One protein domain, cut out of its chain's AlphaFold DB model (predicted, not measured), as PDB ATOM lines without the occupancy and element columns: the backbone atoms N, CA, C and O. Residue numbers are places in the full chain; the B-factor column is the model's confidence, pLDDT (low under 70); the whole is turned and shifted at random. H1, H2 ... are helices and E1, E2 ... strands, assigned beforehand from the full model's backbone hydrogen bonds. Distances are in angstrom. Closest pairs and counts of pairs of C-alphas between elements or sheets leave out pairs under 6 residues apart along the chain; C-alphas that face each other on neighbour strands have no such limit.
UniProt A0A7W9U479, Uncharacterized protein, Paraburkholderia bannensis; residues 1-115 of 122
ATOM      1  N   MET A   1      -2.537 -31.073 -12.855       59.03
ATOM      2  CA  MET A   1      -3.953 -31.263 -13.230       59.03
ATOM      3  C   MET A   1      -4.089 -32.702 -13.642       59.03
ATOM      4  O   MET A   1      -3.411 -33.115 -14.580       59.03
ATOM      5  N   THR A   2      -4.840 -33.462 -12.858       77.38
ATOM      6  CA  THR A   2      -4.781 -34.925 -12.867       77.38
ATOM      7  C   THR A   2      -6.197 -35.493 -12.948       77.38
ATOM      8  O   THR A   2      -7.176 -34.798 -12.651       77.38
ATOM      9  N   ILE A   3      -6.314 -36.738 -13.406       82.75
ATOM     10  CA  ILE A   3      -7.572 -37.490 -13.368       82.75
ATOM     11  C   ILE A   3      -7.535 -38.478 -12.202       82.75
ATOM     12  O   ILE A   3      -6.474 -39.005 -11.865       82.75
ATOM     13  N   GLY A   4      -8.691 -38.742 -11.605       87.06
ATOM     14  CA  GLY A   4      -8.875 -39.761 -10.576       87.06
ATOM     15  C   GLY A   4      -9.953 -40.762 -10.963       87.06
ATOM     16  O   GLY A   4     -10.767 -40.496 -11.847       87.06
ATOM     17  N   PHE A   5      -9.973 -41.897 -10.275       87.19
ATOM     18  CA  PHE A   5     -11.013 -42.913 -10.410       87.19
ATOM     19  C   PHE A   5     -11.640 -43.167  -9.054       87.19
ATOM     20  O   PHE A   5     -10.929 -43.422  -8.088       87.19
ATOM     21  N   GLU A   6     -12.962 -43.166  -8.972       87.62
ATOM     22  CA  GLU A   6     -13.626 -43.720  -7.800       87.62
ATOM     23  C   GLU A   6     -13.383 -45.235  -7.745       87.62
ATOM     24  O   GLU A   6     -13.746 -45.952  -8.678       87.62
ATOM     25  N   VAL A   7     -12.786 -45.727  -6.650       86.25
ATOM     26  CA  VAL A   7     -12.391 -47.144  -6.508       86.25
ATOM     27  C   VAL A   7     -13.571 -48.084  -6.758       86.25
ATOM     28  O   VAL A   7     -13.447 -49.034  -7.526       86.25
ATOM     29  N   ALA A   8     -14.739 -47.791  -6.179       87.56
ATOM     30  CA  ALA A   8     -15.928 -48.626  -6.339       87.56
ATOM     31  C   ALA A   8     -16.433 -48.663  -7.793       87.56
ATOM     32  O   ALA A   8     -16.833 -49.720  -8.285       87.56
ATOM     33  N   ASN A   9     -16.392 -47.525  -8.494       89.88
ATOM     34  CA  ASN A   9     -16.790 -47.449  -9.898       89.88
ATOM     35  C   ASN A   9     -15.794 -48.192 -10.804       89.88
ATOM     36  O   ASN A   9     -16.210 -48.948 -11.683       89.88
ATOM     37  N   LEU A  10     -14.491 -48.039 -10.552       90.31
ATOM     38  CA  LEU A  10     -13.444 -48.769 -11.264       90.31
ATOM     39  C   LEU A  10     -13.566 -50.284 -11.035       90.31
ATOM     40  O   LEU A  10     -13.507 -51.052 -11.991       90.31
ATOM     41  N   ASP A  11     -13.803 -50.725  -9.800       91.31
ATOM     42  CA  ASP A  11     -13.978 -52.146  -9.476       91.31
ATOM     43  C   ASP A  11     -15.217 -52.764 -10.123       91.31
ATOM     44  O   ASP A  11     -15.172 -53.913 -10.585       91.31
ATOM     45  N   ALA A  12     -16.319 -52.012 -10.191       90.50
ATOM     46  CA  ALA A  12     -17.513 -52.426 -10.916       90.50
ATOM     47  C   ALA A  12     -17.218 -52.584 -12.416       90.50
ATOM     48  O   ALA A  12     -17.546 -53.615 -13.001       90.50
ATOM     49  N   ALA A  13     -16.520 -51.616 -13.017       90.69
ATOM     50  CA  ALA A  13     -16.125 -51.657 -14.421       90.69
ATOM     51  C   ALA A  13     -15.209 -52.851 -14.742       90.69
ATOM     52  O   ALA A  13     -15.445 -53.565 -15.715       90.69
ATOM     53  N   VAL A  14     -14.204 -53.115 -13.900       91.50
ATOM     54  CA  VAL A  14     -13.325 -54.291 -14.026       91.50
ATOM     55  C   VAL A  14     -14.141 -55.578 -13.964       91.50
ATOM     56  O   VAL A  14     -13.955 -56.477 -14.780       91.50
ATOM     57  N   THR A  15     -15.065 -55.668 -13.009       91.56
ATOM     58  CA  THR A  15     -15.900 -56.859 -12.824       91.56
ATOM     59  C   THR A  15     -16.778 -57.124 -14.042       91.56
ATOM     60  O   THR A  15     -16.830 -58.264 -14.497       91.56
ATOM     61  N   GLU A  16     -17.391 -56.084 -14.607       89.19
ATOM     62  CA  GLU A  16     -18.205 -56.189 -15.820       89.19
ATOM     63  C   GLU A  16     -17.384 -56.691 -17.016       89.19
ATOM     64  O   GLU A  16     -17.807 -57.607 -17.721       89.19
ATOM     65  N   VAL A  17     -16.181 -56.142 -17.228       89.00
ATOM     66  CA  VAL A  17     -15.292 -56.577 -18.320       89.00
ATOM     67  C   VAL A  17     -14.938 -58.051 -18.171       89.00
ATOM     68  O   VAL A  17     -15.066 -58.798 -19.137       89.00
ATOM     69  N   VAL A  18     -14.538 -58.481 -16.973       89.00
ATOM     70  CA  VAL A  18     -14.174 -59.880 -16.702       89.00
ATOM     71  C   VAL A  18     -15.376 -60.808 -16.910       89.00
ATOM     72  O   VAL A  18     -15.254 -61.839 -17.567       89.00
ATOM     73  N   GLN A  19     -16.560 -60.445 -16.408       87.81
ATOM     74  CA  GLN A  19     -17.774 -61.254 -16.575       87.81
ATOM     75  C   GLN A  19     -18.187 -61.382 -18.044       87.81
ATOM     76  O   GLN A  19     -18.497 -62.479 -18.511       87.81
ATOM     77  N   MET A  20     -18.154 -60.278 -18.785       84.31
ATOM     78  CA  MET A  20     -18.487 -60.271 -20.204       84.31
ATOM     79  C   MET A  20     -17.444 -61.037 -21.029       84.31
ATOM     80  O   MET A  20     -17.821 -61.794 -21.921       84.31
ATOM     81  N   ALA A  21     -16.155 -60.914 -20.701       86.06
ATOM     82  CA  ALA A  21     -15.073 -61.672 -21.326       86.06
ATOM     83  C   ALA A  21     -15.282 -63.186 -21.185       86.06
ATOM     84  O   ALA A  21     -15.233 -63.913 -22.179       86.06
ATOM     85  N   VAL A  22     -15.627 -63.642 -19.975       86.38
ATOM     86  CA  VAL A  22     -15.997 -65.039 -19.706       86.38
ATOM     87  C   VAL A  22     -17.228 -65.447 -20.517       86.38
ATOM     88  O   VAL A  22     -17.220 -66.506 -21.142       86.38
ATOM     89  N   HIS A  23     -18.268 -64.608 -20.555       84.50
ATOM     90  CA  HIS A  23     -19.505 -64.901 -21.284       84.50
ATOM     91  C   HIS A  23     -19.276 -65.113 -22.788       84.50
ATOM     92  O   HIS A  23     -19.871 -66.010 -23.384       84.50
ATOM     93  N   VAL A  24     -18.397 -64.318 -23.403       84.00
ATOM     94  CA  VAL A  24     -18.098 -64.405 -24.842       84.00
ATOM     95  C   VAL A  24     -16.909 -65.316 -25.172       84.00
ATOM     96  O   VAL A  24     -16.553 -65.443 -26.344       84.00
ATOM     97  N   GLY A  25     -16.289 -65.949 -24.169       83.88
ATOM     98  CA  GLY A  25     -15.135 -66.838 -24.343       83.88
ATOM     99  C   GLY A  25     -13.855 -66.127 -24.795       83.88
ATOM    100  O   GLY A  25     -13.016 -66.735 -25.458       83.88
ATOM    101  N   GLN A  26     -13.711 -64.839 -24.483       84.31
ATOM    102  CA  GLN A  26     -12.532 -64.046 -24.820       84.31
ATOM    103  C   GLN A  26     -11.581 -64.001 -23.625       84.31
ATOM    104  O   GLN A  26     -11.973 -63.599 -22.537       84.31
ATOM    105  N   THR A  27     -10.318 -64.368 -23.831       85.25
ATOM    106  CA  THR A  27      -9.312 -64.400 -22.758       85.25
ATOM    107  C   THR A  27      -8.360 -63.213 -22.789       85.25
ATOM    108  O   THR A  27      -7.662 -62.973 -21.813       85.25
ATOM    109  N   GLU A  28      -8.306 -62.465 -23.893       85.56
ATOM    110  CA  GLU A  28      -7.266 -61.459 -24.114       85.56
ATOM    111  C   GLU A  28      -7.795 -60.219 -24.846       85.56
ATOM    112  O   GLU A  28      -8.641 -60.308 -25.745       85.56
ATOM    113  N   LEU A  29      -7.242 -59.053 -24.506       80.75
ATOM    114  CA  LEU A  29      -7.348 -57.816 -25.281       80.75
ATOM    115  C   LEU A  29      -5.978 -57.381 -25.796       80.75
ATOM    116  O   LEU A  29      -4.943 -57.621 -25.180       80.75
ATOM    117  N   ARG A  30      -5.979 -56.670 -26.927       75.06
ATOM    118  CA  ARG A  30      -4.797 -55.935 -27.385       75.06
ATOM    119  C   ARG A  30      -4.845 -54.521 -26.825       75.06
ATOM    120  O   ARG A  30      -5.845 -53.826 -27.004       75.06
ATOM    121  N   ASN A  31      -3.761 -54.103 -26.180       69.62
ATOM    122  CA  ASN A  31      -3.618 -52.753 -25.653       69.62
ATOM    123  C   ASN A  31      -3.592 -51.708 -26.792       69.62
ATOM    124  O   ASN A  31      -3.463 -52.030 -27.977       69.62
ATOM    125  N   ILE A  32      -3.716 -50.435 -26.424       65.12
ATOM    126  CA  ILE A  32      -3.751 -49.255 -27.299       65.12
ATOM    127  C   ILE A  32      -2.514 -49.183 -28.199       65.12
ATOM    128  O   ILE A  32      -2.621 -48.823 -29.371       65.12
ATOM    129  N   ASP A  33      -1.358 -49.571 -27.659       65.50
ATOM    130  CA  ASP A  33      -0.075 -49.626 -28.362       65.50
ATOM    131  C   ASP A  33       0.090 -50.871 -29.257       65.50
ATOM    132  O   ASP A  33       1.098 -51.011 -29.948       65.50
ATOM    133  N   ARG A  34      -0.911 -51.768 -29.282       59.72
ATOM    134  CA  ARG A  34      -0.955 -53.049 -30.011       59.72
ATOM    135  C   ARG A  34       0.182 -54.031 -29.698       59.72
ATOM    136  O   ARG A  34       0.236 -55.082 -30.336       59.72
ATOM    137  N   SER A  35       1.051 -53.713 -28.745       62.12
ATOM    138  CA  SER A  35       2.222 -54.510 -28.372       62.12
ATOM    139  C   SER A  35       2.020 -55.260 -27.062       62.12
ATOM    140  O   SER A  35       2.560 -56.350 -26.895       62.12
ATOM    141  N   THR A  36       1.182 -54.718 -26.177       71.06
ATOM    142  CA  THR A  36       0.887 -55.333 -24.887       71.06
ATOM    143  C   THR A  36      -0.418 -56.123 -24.966       71.06
ATOM    144  O   THR A  36      -1.445 -55.623 -25.436       71.06
ATOM    145  N   GLN A  37      -0.373 -57.378 -24.536       82.69
ATOM    146  CA  GLN A  37      -1.539 -58.242 -24.395       82.69
ATOM    147  C   GLN A  37      -2.062 -58.117 -22.964       82.69
ATOM    148  O   GLN A  37      -1.275 -58.165 -22.025       82.69
ATOM    149  N   VAL A  38      -3.368 -57.919 -22.814       86.44
ATOM    150  CA  VAL A  38      -4.046 -57.807 -21.518       86.44
ATOM    151  C   VAL A  38      -4.806 -59.104 -21.289       86.44
ATOM    152  O   VAL A  38      -5.708 -59.415 -22.072       86.44
ATOM    153  N   ASP A  39      -4.446 -59.856 -20.253       89.56
ATOM    154  CA  ASP A  39      -5.192 -61.042 -19.827       89.56
ATOM    155  C   ASP A  39      -6.499 -60.612 -19.150       89.56
ATOM    156  O   ASP A  39      -6.497 -59.912 -18.139       89.56
ATOM    157  N   LEU A  40      -7.633 -61.025 -19.719       89.25
ATOM    158  CA  LEU A  40      -8.966 -60.698 -19.214       89.25
ATOM    159  C   LEU A  40      -9.367 -61.522 -17.985       89.25
ATOM    160  O   LEU A  40     -10.383 -61.220 -17.363       89.25
ATOM    161  N   ASN A  41      -8.592 -62.545 -17.624       88.56
ATOM    162  CA  ASN A  41      -8.771 -63.285 -16.376       88.56
ATOM    163  C   ASN A  41      -8.022 -62.629 -15.208       88.56
ATOM    164  O   ASN A  41      -8.318 -62.919 -14.046       88.56
ATOM    165  N   ASP A  42      -7.076 -61.736 -15.502       91.25
ATOM    166  CA  ASP A  42      -6.323 -60.984 -14.509       91.25
ATOM    167  C   ASP A  42      -6.985 -59.621 -14.264       91.25
ATOM    168  O   ASP A  42      -6.907 -58.685 -15.064       91.25
ATOM    169  N   ARG A  43      -7.653 -59.505 -13.112       91.88
ATOM    170  CA  ARG A  43      -8.358 -58.281 -12.709       91.88
ATOM    171  C   ARG A  43      -7.438 -57.066 -12.646       91.88
ATOM    172  O   ARG A  43      -7.903 -55.970 -12.948       91.88
ATOM    173  N   GLU A  44      -6.178 -57.243 -12.260       91.69
ATOM    174  CA  GLU A  44      -5.243 -56.127 -12.135       91.69
ATOM    175  C   GLU A  44      -4.812 -55.628 -13.515       91.69
ATOM    176  O   GLU A  44      -4.787 -54.425 -13.766       91.69
ATOM    177  N   GLN A  45      -4.592 -56.542 -14.464       90.38
ATOM    178  CA  GLN A  45      -4.323 -56.161 -15.853       90.38
ATOM    179  C   GLN A  45      -5.513 -55.438 -16.492       90.38
ATOM    180  O   GLN A  45      -5.325 -54.425 -17.168       90.38
ATOM    181  N   VAL A  46      -6.745 -55.903 -16.251       90.50
ATOM    182  CA  VAL A  46      -7.962 -55.217 -16.722       90.50
ATOM    183  C   VAL A  46      -8.093 -53.833 -16.085       90.50
ATOM    184  O   VAL A  46      -8.377 -52.858 -16.782       90.50
ATOM    185  N   ARG A  47      -7.852 -53.723 -14.773       91.69
ATOM    186  CA  ARG A  47      -7.859 -52.450 -14.044       91.69
ATOM    187  C   ARG A  47      -6.861 -51.467 -14.651       91.69
ATOM    188  O   ARG A  47      -7.242 -50.340 -14.974       91.69
ATOM    189  N   GLN A  48      -5.618 -51.896 -14.859       89.38
ATOM    190  CA  GLN A  48      -4.580 -51.057 -15.447       89.38
ATOM    191  C   GLN A  48      -4.925 -50.646 -16.882       89.38
ATOM    192  O   GLN A  48      -4.810 -49.474 -17.233       89.38
ATOM    193  N   TYR A  49      -5.446 -51.572 -17.688       88.50
ATOM    194  CA  TYR A  49      -5.888 -51.284 -19.050       88.50
ATOM    195  C   TYR A  49      -6.950 -50.174 -19.107       88.50
ATOM    196  O   TYR A  49      -6.841 -49.244 -19.913       88.50
ATOM    197  N   LEU A  50      -7.966 -50.238 -18.241       89.25
ATOM    198  CA  LEU A  50      -9.017 -49.219 -18.174       89.25
ATOM    199  C   LEU A  50      -8.448 -47.845 -17.788       89.25
ATOM    200  O   LEU A  50      -8.805 -46.834 -18.404       89.25
ATOM    201  N   LYS A  51      -7.524 -47.806 -16.821       89.06
ATOM    202  CA  LYS A  51      -6.829 -46.576 -16.423       89.06
ATOM    203  C   LYS A  51      -5.991 -45.991 -17.556       89.06
ATOM    204  O   LYS A  51      -6.095 -44.796 -17.841       89.06
ATOM    205  N   ASP A  52      -5.196 -46.820 -18.228       87.62
ATOM    206  CA  ASP A  52      -4.335 -46.404 -19.338       87.62
ATOM    207  C   ASP A  52      -5.159 -45.828 -20.491       87.62
ATOM    208  O   ASP A  52      -4.788 -44.810 -21.085       87.62
ATOM    209  N   ARG A  53      -6.329 -46.419 -20.768       86.94
ATOM    210  CA  ARG A  53      -7.258 -45.916 -21.785       86.94
ATOM    211  C   ARG A  53      -7.792 -44.532 -21.449       86.94
ATOM    212  O   ARG A  53      -7.729 -43.639 -22.299       86.94
ATOM    213  N   ALA A  54      -8.257 -44.330 -20.220       88.31
ATOM    214  CA  ALA A  54      -8.728 -43.025 -19.774       88.31
ATOM    215  C   ALA A  54      -7.598 -41.977 -19.785       88.31
ATOM    216  O   ALA A  54      -7.794 -40.860 -20.268       88.31
ATOM    217  N   LYS A  55      -6.384 -42.352 -19.354       86.69
ATOM    218  CA  LYS A  55      -5.190 -41.487 -19.371       86.69
ATOM    219  C   LYS A  55      -4.799 -41.066 -20.787       86.69
ATOM    220  O   LYS A  55      -4.501 -39.891 -21.019       86.69
ATOM    221  N   ALA A  56      -4.800 -42.002 -21.735       85.06
ATOM    222  CA  ALA A  56      -4.496 -41.725 -23.135       85.06
ATOM    223  C   ALA A  56      -5.521 -40.755 -23.740       85.06
ATOM    224  O   ALA A  56      -5.142 -39.783 -24.396       85.06
ATOM    225  N   ARG A  57      -6.812 -40.971 -23.460       87.31
ATOM    226  CA  ARG A  57      -7.889 -40.088 -23.920       87.31
ATOM    227  C   ARG A  57      -7.768 -38.686 -23.326       87.31
ATOM    228  O   ARG A  57      -7.776 -37.719 -24.079       87.31
ATOM    229  N   TYR A  58      -7.554 -38.580 -22.014       86.50
ATOM    230  CA  TYR A  58      -7.314 -37.304 -21.332       86.50
ATOM    231  C   TYR A  58      -6.105 -36.562 -21.917       86.50
ATOM    232  O   TYR A  58      -6.172 -35.370 -22.212       86.50
ATOM    233  N   SER A  59      -4.999 -37.277 -22.145       85.75
ATOM    234  CA  SER A  59      -3.775 -36.696 -22.705       85.75
ATOM    235  C   SER A  59      -3.950 -36.211 -24.142       85.75
ATOM    236  O   SER A  59      -3.322 -35.226 -24.519       85.75
ATOM    237  N   SER A  60      -4.799 -36.880 -24.925       84.88
ATOM    238  CA  SER A  60      -5.166 -36.442 -26.269       84.88
ATOM    239  C   SER A  60      -6.057 -35.202 -26.221       84.88
ATOM    240  O   SER A  60      -5.767 -34.227 -26.903       84.88
ATOM    241  N   GLU A  61      -7.125 -35.222 -25.423       84.06
ATOM    242  CA  GLU A  61      -8.152 -34.171 -25.425       84.06
ATOM    243  C   GLU A  61      -7.699 -32.871 -24.753       84.06
ATOM    244  O   GLU A  61      -8.058 -31.790 -25.207       84.06
ATOM    245  N   LYS A  62      -6.815 -32.923 -23.749       82.19
ATOM    246  CA  LYS A  62      -6.247 -31.697 -23.153       82.19
ATOM    247  C   LYS A  62      -5.437 -30.848 -24.146       82.19
ATOM    248  O   LYS A  62      -5.169 -29.682 -23.873       82.19
ATOM    249  N   LEU A  63      -4.995 -31.444 -25.257       82.00
ATOM    250  CA  LEU A  63      -4.225 -30.778 -26.311       82.00
ATOM    251  C   LEU A  63      -5.115 -30.272 -27.457       82.00
ATOM    252  O   LEU A  63      -4.620 -29.574 -28.343       82.00
ATOM    253  N   THR A  64      -6.405 -30.626 -27.477       81.75
ATOM    254  CA  THR A  64      -7.338 -30.189 -28.522       81.75
ATOM    255  C   THR A  64      -7.967 -28.846 -28.154       81.75
ATOM    256  O   THR A  64      -8.128 -28.506 -26.985       81.75
ATOM    257  N   ALA A  65      -8.386 -28.075 -29.162       76.62
ATOM    258  CA  ALA A  65      -9.128 -26.829 -28.939       76.62
ATOM    259  C   ALA A  65     -10.505 -27.060 -28.280       76.62
ATOM    260  O   ALA A  65     -11.077 -26.131 -27.716       76.62
ATOM    261  N   GLY A  66     -11.039 -28.285 -28.373       77.62
ATOM    262  CA  GLY A  66     -12.292 -28.688 -27.736       77.62
ATOM    263  C   GLY A  66     -12.143 -29.044 -26.256       77.62
ATOM    264  O   GLY A  66     -13.144 -29.013 -25.541       77.62
ATOM    265  N   GLY A  67     -10.921 -29.334 -25.798       82.94
ATOM    266  CA  GLY A  67     -10.634 -29.718 -24.422       82.94
ATOM    267  C   GLY A  67     -11.319 -31.020 -23.993       82.94
ATOM    268  O   GLY A  67     -11.830 -31.791 -24.803       82.94
ATOM    269  N   ILE A  68     -11.344 -31.254 -22.679       83.00
ATOM    270  CA  ILE A  68     -12.030 -32.403 -22.079       83.00
ATOM    271  C   ILE A  68     -13.547 -32.187 -22.142       83.00
ATOM    272  O   ILE A  68     -14.053 -31.209 -21.589       83.00
ATOM    273  N   GLN A  69     -14.286 -33.107 -22.770       80.19
ATOM    274  CA  GLN A  69     -15.748 -33.050 -22.783       80.19
ATOM    275  C   GLN A  69     -16.321 -33.807 -21.578       80.19
ATOM    276  O   GLN A  69     -15.969 -34.950 -21.297       80.19
ATOM    277  N   ILE A  70     -17.199 -33.136 -20.834       81.50
ATOM    278  CA  ILE A  70     -17.816 -33.659 -19.609       81.50
ATOM    279  C   ILE A  70     -19.134 -34.356 -19.957       81.50
ATOM    280  O   ILE A  70     -19.859 -33.897 -20.841       81.50
ATOM    281  N   ALA A  71     -19.464 -35.435 -19.237       75.06
ATOM    282  CA  ALA A  71     -20.743 -36.152 -19.355       75.06
ATOM    283  C   ALA A  71     -21.070 -36.679 -20.773       75.06
ATOM    284  O   ALA A  71     -22.228 -36.934 -21.111       75.06
ATOM    285  N   ARG A  72     -20.043 -36.875 -21.607       74.38
ATOM    286  CA  ARG A  72     -20.123 -37.536 -22.913       74.38
ATOM    287  C   ARG A  72     -19.325 -38.832 -22.857       74.38
ATOM    288  O   ARG A  72     -18.218 -38.834 -22.334       74.38
ATOM    289  N   ILE A  73     -19.869 -39.917 -23.420       76.06
ATOM    290  CA  ILE A  73     -19.113 -41.169 -23.584       76.06
ATOM    291  C   ILE A  73     -17.935 -40.898 -24.522       76.06
ATOM    292  O   ILE A  73     -18.128 -40.663 -25.718       76.06
ATOM    293  N   GLU A  74     -16.736 -40.911 -23.953       79.19
ATOM    294  CA  GLU A  74     -15.492 -40.545 -24.626       79.19
ATOM    295  C   GLU A  74     -14.925 -41.676 -25.470       79.19
ATOM    296  O   GLU A  74     -14.416 -41.460 -26.569       79.19
ATOM    297  N   ASP A  75     -15.008 -42.891 -24.942       75.00
ATOM    298  CA  ASP A  75     -14.543 -44.096 -25.601       75.00
ATOM    299  C   ASP A  75     -15.288 -45.312 -25.050       75.00
ATOM    300  O   ASP A  75     -15.875 -45.254 -23.969       75.00
ATOM    301  N   VAL A  76     -15.256 -46.412 -25.799       72.94
ATOM    302  CA  VAL A  76     -15.810 -47.713 -25.415       72.94
ATOM    303  C   VAL A  76     -14.636 -48.694 -25.295       72.94
ATOM    304  O   VAL A  76     -14.365 -49.425 -26.250       72.94
ATOM    305  N   PRO A  77     -13.884 -48.684 -24.170       68.44
ATOM    306  CA  PRO A  77     -12.716 -49.547 -23.956       68.44
ATOM    307  C   PRO A  77     -13.000 -51.035 -24.178       68.44
ATOM    308  O   PRO A  77     -12.135 -51.771 -24.646       68.44
ATOM    309  N   TYR A  78     -14.213 -51.482 -23.859       72.25
ATOM    310  CA  TYR A  78     -14.658 -52.856 -24.062       72.25
ATOM    311  C   TYR A  78     -16.148 -52.875 -24.409       72.25
ATOM    312  O   TYR A  78     -16.864 -51.937 -24.067       72.25
ATOM    313  N   ARG A  79     -16.639 -53.905 -25.113       71.19
ATOM    314  CA  ARG A  79     -18.022 -53.948 -25.630       71.19
ATOM    315  C   ARG A  79     -19.044 -53.568 -24.551       71.19
ATOM    316  O   ARG A  79     -19.258 -54.317 -23.610       71.19
ATOM    317  N   GLY A  80     -19.708 -52.427 -24.740       73.31
ATOM    318  CA  GLY A  80     -20.763 -51.958 -23.839       73.31
ATOM    319  C   GLY A  80     -20.273 -51.210 -22.598       73.31
ATOM    320  O   GLY A  80     -21.106 -50.637 -21.911       73.31
ATOM    321  N   LEU A  81     -18.968 -51.123 -22.335       84.56
ATOM    322  CA  LEU A  81     -18.410 -50.299 -21.266       84.56
ATOM    323  C   LEU A  81     -17.785 -49.041 -21.867       84.56
ATOM    324  O   LEU A  81     -16.818 -49.138 -22.620       84.56
ATOM    325  N   GLY A  82     -18.344 -47.880 -21.538       87.19
ATOM    326  CA  GLY A  82     -17.785 -46.569 -21.852       87.19
ATOM    327  C   GLY A  82     -17.288 -45.841 -20.608       87.19
ATOM    328  O   GLY A  82     -17.449 -46.334 -19.493       87.19
ATOM    329  N   PHE A  83     -16.720 -44.650 -20.777       88.31
ATOM    330  CA  PHE A  83     -16.450 -43.744 -19.657       88.31
ATOM    331  C   PHE A  83     -16.697 -42.283 -20.026       88.31
ATOM    332  O   PHE A  83     -16.691 -41.917 -21.205       88.31
ATOM    333  N   VAL A  84     -16.904 -41.464 -18.999       88.31
ATOM    334  CA  VAL A  84     -17.044 -40.008 -19.082       88.31
ATOM    335  C   VAL A  84     -16.072 -39.336 -18.116       88.31
ATOM    336  O   VAL A  84     -15.647 -39.943 -17.131       88.31
ATOM    337  N   PHE A  85     -15.742 -38.073 -18.376       87.31
ATOM    338  CA  PHE A  85     -15.065 -37.220 -17.401       87.31
ATOM    339  C   PHE A  85     -16.093 -36.374 -16.644       87.31
ATOM    340  O   PHE A  85     -16.973 -35.769 -17.257       87.31
ATOM    341  N   GLU A  86     -15.961 -36.295 -15.323       86.38
ATOM    342  CA  GLU A  86     -16.753 -35.424 -14.453       86.38
ATOM    343  C   GLU A  86     -15.846 -34.439 -13.719       86.38
ATOM    344  O   GLU A  86     -14.900 -34.842 -13.044       86.38
ATOM    345  N   GLN A  87     -16.122 -33.138 -13.838       83.19
ATOM    346  CA  GLN A  87     -15.293 -32.113 -13.207       83.19
ATOM    347  C   GLN A  87     -15.473 -32.103 -11.684       83.19
ATOM    348  O   GLN A  87     -16.583 -31.986 -11.173       83.19
ATOM    349  N   GLN A  88     -14.360 -32.130 -10.962       73.94
ATOM    350  CA  GLN A  88     -14.293 -32.092  -9.504       73.94
ATOM    351  C   GLN A  88     -14.057 -30.652  -9.015       73.94
ATOM    352  O   GLN A  88     -13.065 -30.353  -8.359       73.94
ATOM    353  N   LYS A  89     -14.940 -29.700  -9.351       60.06
ATOM    354  CA  LYS A  89     -14.849 -28.339  -8.785       60.06
ATOM    355  C   LYS A  89     -15.589 -28.262  -7.447       60.06
ATOM    356  O   LYS A  89     -16.813 -28.243  -7.419       60.06
ATOM    357  N   GLY A  90     -14.837 -28.139  -6.350       51.78
ATOM    358  CA  GLY A  90     -15.348 -27.667  -5.055       51.78
ATOM    359  C   GLY A  90     -16.138 -28.667  -4.199       51.78
ATOM    360  O   GLY A  90     -16.853 -28.232  -3.300       51.78
ATOM    361  N   VAL A  91     -16.029 -29.980  -4.432       45.78
ATOM    362  CA  VAL A  91     -16.751 -30.997  -3.643       45.78
ATOM    363  C   VAL A  91     -15.812 -31.643  -2.619       45.78
ATOM    364  O   VAL A  91     -14.877 -32.346  -2.967       45.78
ATOM    365  N   VAL A  92     -16.081 -31.375  -1.337       45.31
ATOM    366  CA  VAL A  92     -15.242 -31.667  -0.151       45.31
ATOM    367  C   VAL A  92     -15.343 -33.122   0.348       45.31
ATOM    368  O   VAL A  92     -14.719 -33.497   1.334       45.31
ATOM    369  N   THR A  93     -16.084 -33.994  -0.325       46.72
ATOM    370  CA  THR A  93     -16.252 -35.390   0.108       46.72
ATOM    371  C   THR A  93     -16.069 -36.316  -1.072       46.72
ATOM    372  O   THR A  93     -17.017 -36.581  -1.807       46.72
ATOM    373  N   HIS A  94     -14.844 -36.800  -1.257       54.12
ATOM    374  CA  HIS A  94     -14.574 -37.836  -2.240       54.12
ATOM    375  C   HIS A  94     -14.718 -39.224  -1.584       54.12
ATOM    376  O   HIS A  94     -14.156 -39.437  -0.504       54.12
ATOM    377  N   PRO A  95     -15.414 -40.194  -2.208       55.44
ATOM    378  CA  PRO A  95     -15.101 -41.610  -1.994       55.44
ATOM    379  C   PRO A  95     -13.608 -41.852  -2.306       55.44
ATOM    380  O   PRO A  95     -12.993 -41.012  -2.965       55.44
ATOM    381  N   PRO A  96     -12.975 -42.941  -1.828       58.22
ATOM    382  CA  PRO A  96     -11.556 -43.175  -2.087       58.22
ATOM    383  C   PRO A  96     -11.281 -43.103  -3.594       58.22
ATOM    384  O   PRO A  96     -11.846 -43.874  -4.375       58.22
ATOM    385  N   LEU A  97     -10.454 -42.128  -3.983       65.69
ATOM    386  CA  LEU A  97     -10.029 -41.938  -5.361       65.69
ATOM    387  C   LEU A  97      -8.684 -42.625  -5.554       65.69
ATOM    388  O   LEU A  97      -7.701 -42.293  -4.892       65.69
ATOM    389  N   GLU A  98      -8.642 -43.564  -6.485       71.44
ATOM    390  CA  GLU A  98      -7.401 -44.131  -6.982       71.44
ATOM    391  C   GLU A  98      -6.814 -43.152  -8.003       71.44
ATOM    392  O   GLU A  98      -7.494 -42.729  -8.945       71.44
ATOM    393  N   ARG A  99      -5.560 -42.746  -7.800       69.75
ATOM    394  CA  ARG A  99      -4.844 -41.899  -8.759       69.75
ATOM    395  C   ARG A  99      -4.274 -42.749  -9.891       69.75
ATOM    396  O   ARG A  99      -4.061 -43.955  -9.756       69.75
ATOM    397  N   VAL A 100      -4.031 -42.106 -11.027       65.88
ATOM    398  CA  VAL A 100      -3.141 -42.662 -12.050       65.88
ATOM    399  C   VAL A 100      -1.708 -42.582 -11.517       65.88
ATOM    400  O   VAL A 100      -1.309 -41.524 -11.036       65.88
ATOM    401  N   ASP A 101      -0.926 -43.655 -11.651       58.41
ATOM    402  CA  ASP A 101       0.490 -43.649 -11.265       58.41
ATOM    403  C   ASP A 101       1.278 -42.521 -11.959       58.41
ATOM    404  O   ASP A 101       1.170 -42.310 -13.180       58.41
ATOM    405  N   GLY A 102       2.092 -41.819 -11.158       54.34
ATOM    406  CA  GLY A 102       2.992 -40.742 -11.587       54.34
ATOM    407  C   GLY A 102       2.481 -39.308 -11.380       54.34
ATOM    408  O   GLY A 102       3.085 -38.392 -11.932       54.34
ATOM    409  N   ASP A 103       1.399 -39.105 -10.621       55.88
ATOM    410  CA  ASP A 103       0.772 -37.791 -10.377       55.88
ATOM    411  C   ASP A 103       0.471 -37.578  -8.867       55.88
ATOM    412  O   ASP A 103      -0.668 -37.385  -8.427       55.88
ATOM    413  N   ASP A 104       1.514 -37.665  -8.033       56.28
ATOM    414  CA  ASP A 104       1.385 -37.662  -6.564       56.28
ATOM    415  C   ASP A 104       1.131 -36.275  -5.937       56.28
ATOM    416  O   ASP A 104       0.626 -36.196  -4.816       56.28
ATOM    417  N   ASP A 105       1.321 -35.176  -6.675       57.34
ATOM    418  CA  ASP A 105       1.288 -33.817  -6.097       57.34
ATOM    419  C   ASP A 105       0.239 -32.860  -6.706       57.34
ATOM    420  O   ASP A 105       0.150 -31.697  -6.310       57.34
ATOM    421  N   GLY A 106      -0.580 -33.310  -7.666       60.06
ATOM    422  CA  GLY A 106      -1.592 -32.468  -8.321       60.06
ATOM    423  C   GLY A 106      -3.017 -32.670  -7.794       60.06
ATOM    424  O   GLY A 106      -3.450 -33.803  -7.591       60.06
ATOM    425  N   GLU A 107      -3.784 -31.581  -7.650       70.81
ATOM    426  CA  GLU A 107      -5.238 -31.666  -7.442       70.81
ATOM    427  C   GLU A 107      -5.911 -32.408  -8.612       70.81
ATOM    428  O   GLU A 107      -5.631 -32.133  -9.792       70.81
ATOM    429  N   ILE A 108      -6.796 -33.351  -8.267       74.25
ATOM    430  CA  ILE A 108      -7.636 -34.075  -9.225       74.25
ATOM    431  C   ILE A 108      -8.677 -33.100  -9.765       74.25
ATOM    432  O   ILE A 108      -9.505 -32.587  -9.019       74.25
ATOM    433  N   GLU A 109      -8.648 -32.861 -11.073       79.50
ATOM    434  CA  GLU A 109      -9.584 -31.950 -11.735       79.50
ATOM    435  C   GLU A 109     -10.794 -32.695 -12.307       79.50
ATOM    436  O   GLU A 109     -11.899 -32.152 -12.332       79.50
ATOM    437  N   TYR A 110     -10.601 -33.948 -12.737       83.44
ATOM    438  CA  TYR A 110     -11.662 -34.782 -13.300       83.44
ATOM    439  C   TYR A 110     -11.687 -36.166 -12.651       83.44
ATOM    440  O   TYR A 110     -10.651 -36.814 -12.514       83.44
ATOM    441  N   CYS A 111     -12.878 -36.645 -12.308       86.81
ATOM    442  CA  CYS A 111     -13.120 -38.052 -12.014       86.81
ATOM    443  C   CYS A 111     -13.527 -38.763 -13.306       86.81
ATOM    444  O   CYS A 111     -14.342 -38.247 -14.072       86.81
ATOM    445  N   VAL A 112     -12.953 -39.933 -13.559       88.00
ATOM    446  CA  VAL A 112     -13.385 -40.821 -14.636       88.00
ATOM    447  C   VAL A 112     -14.477 -41.721 -14.090       88.00
ATOM    448  O   VAL A 112     -14.241 -42.482 -13.153       88.00
ATOM    449  N   VAL A 113     -15.652 -41.657 -14.709       88.44
ATOM    450  CA  VAL A 113     -16.793 -42.497 -14.352       88.44
ATOM    451  C   VAL A 113     -17.069 -43.454 -15.499       88.44
ATOM    452  O   VAL A 113     -17.395 -43.044 -16.616       88.44
ATOM    453  N   PHE A 114     -16.928 -44.746 -15.229       88.38
ATOM    454  CA  PHE A 114     -17.284 -45.809 -16.154       88.38
ATOM    455  C   PHE A 114     -18.796 -46.004 -16.180       88.38
ATOM    456  O   PHE A 114     -19.458 -46.058 -15.142       88.38
ATOM    457  N   TRP A 115     -19.329 -46.139 -17.391       84.00
ATOM    458  CA  TRP A 115     -20.745 -46.306 -17.667       84.00
ATOM    459  C   TRP A 115     -20.974 -47.550 -18.521       84.00
ATOM    460  O   TRP A 115     -20.480 -47.657 -19.646       84.00
TER     461      TRP A 115
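This is residues 1 to 115 of the 122 residues of an uncharacterized protein of Paraburkholderia bannensis (UniProt A0A7W9U479). A strongly twisted sheet of five strands curls like part of a barrel round the helix H2, and a second helix, H1, lies on the same face of the sheet and crosses H2 steeply. A small hairpin, E2 and E3, packs on the first part of H2, away from the large sheet. The printed part has 115 residues with two named helices and seven named strands, in the order E1 H1 E2 E3 H2 E4 E5 E6 E7, and its class is mixed, helices and strands. The large sheet, in the order E4 E5 E7 E1 E6, is mixed, with E7 and E1 parallel and the other neighbours antiparallel. The whole is compact, with a radius of gyration of the C-alphas of 14.2 A and spans of 43 by 31 by 26 A.

Begin with the large sheet and look in turn at E4, residues 75 to 78, E5, residues 81 to 87, E7, residues 108 to 115, E1, residues 2 to 6, and E6, residues 97 to 99. E4 and E5 form a hairpin, with N 81 and O 78 2.8 A apart. Between the antiparallel E5 and E7, N 84 and O 113 are 2.9 A apart, within hydrogen-bond range. Between the parallel E7 and E1, look at N 112 and O 4, 2.8 A apart. E1 and E6 are antiparallel, with N 98 and O 5 2.8 A apart. H2, residues 43 to 61, is on this sheet, which curls round it; the closest C-alphas of H2 and E4 are those of Leu 50 and Pro 77, 6.9 A apart. H1, residues 7 to 24, is on the same face, at a height over the sheet of 9.4 A. With residues 10 to 18 alone H1 touches residues 43 to 50 of H2; the closest C-alphas, of Val 14 and Arg 47, are 5.8 A apart. H1 and H2 run opposite ways at a steep tilt of 68 degrees, only just short of about perpendicular. Farther out, E2, residues 28 to 30, and E3, residues 37 to 39, form a hairpin, with N 29 and O 38 2.9 A apart. The closest C-alphas of E3 and H2 are those of Val 38 and Gln 45, 5.9 A apart, while E2 and H2 are apart. In H1 and H2 every O i to N i+4 pair is within hydrogen-bond range.

Find C-alpha 2 at (-4.781, -34.925, -12.867), where E1 begins; H1 then runs 25.8 A. From C-alpha 43 at (-8.358, -58.281, -12.709), H2 runs 27.3 A. E5 measures 20.1 A, and E7 runs 19.8 A to C-alpha 115 at (-20.745, -46.306, -17.667).

The C-alphas farthest apart are those of Gly 25 and Gly 90, 43.7 A. The printed part has no cut, and its one long link is H2 to E4, residues 62 to 74. The mean pLDDT of the printed part is 79.0; look for values under 70 at residues 1, 31 to 35, 77, 89 to 97 and 99 to 106.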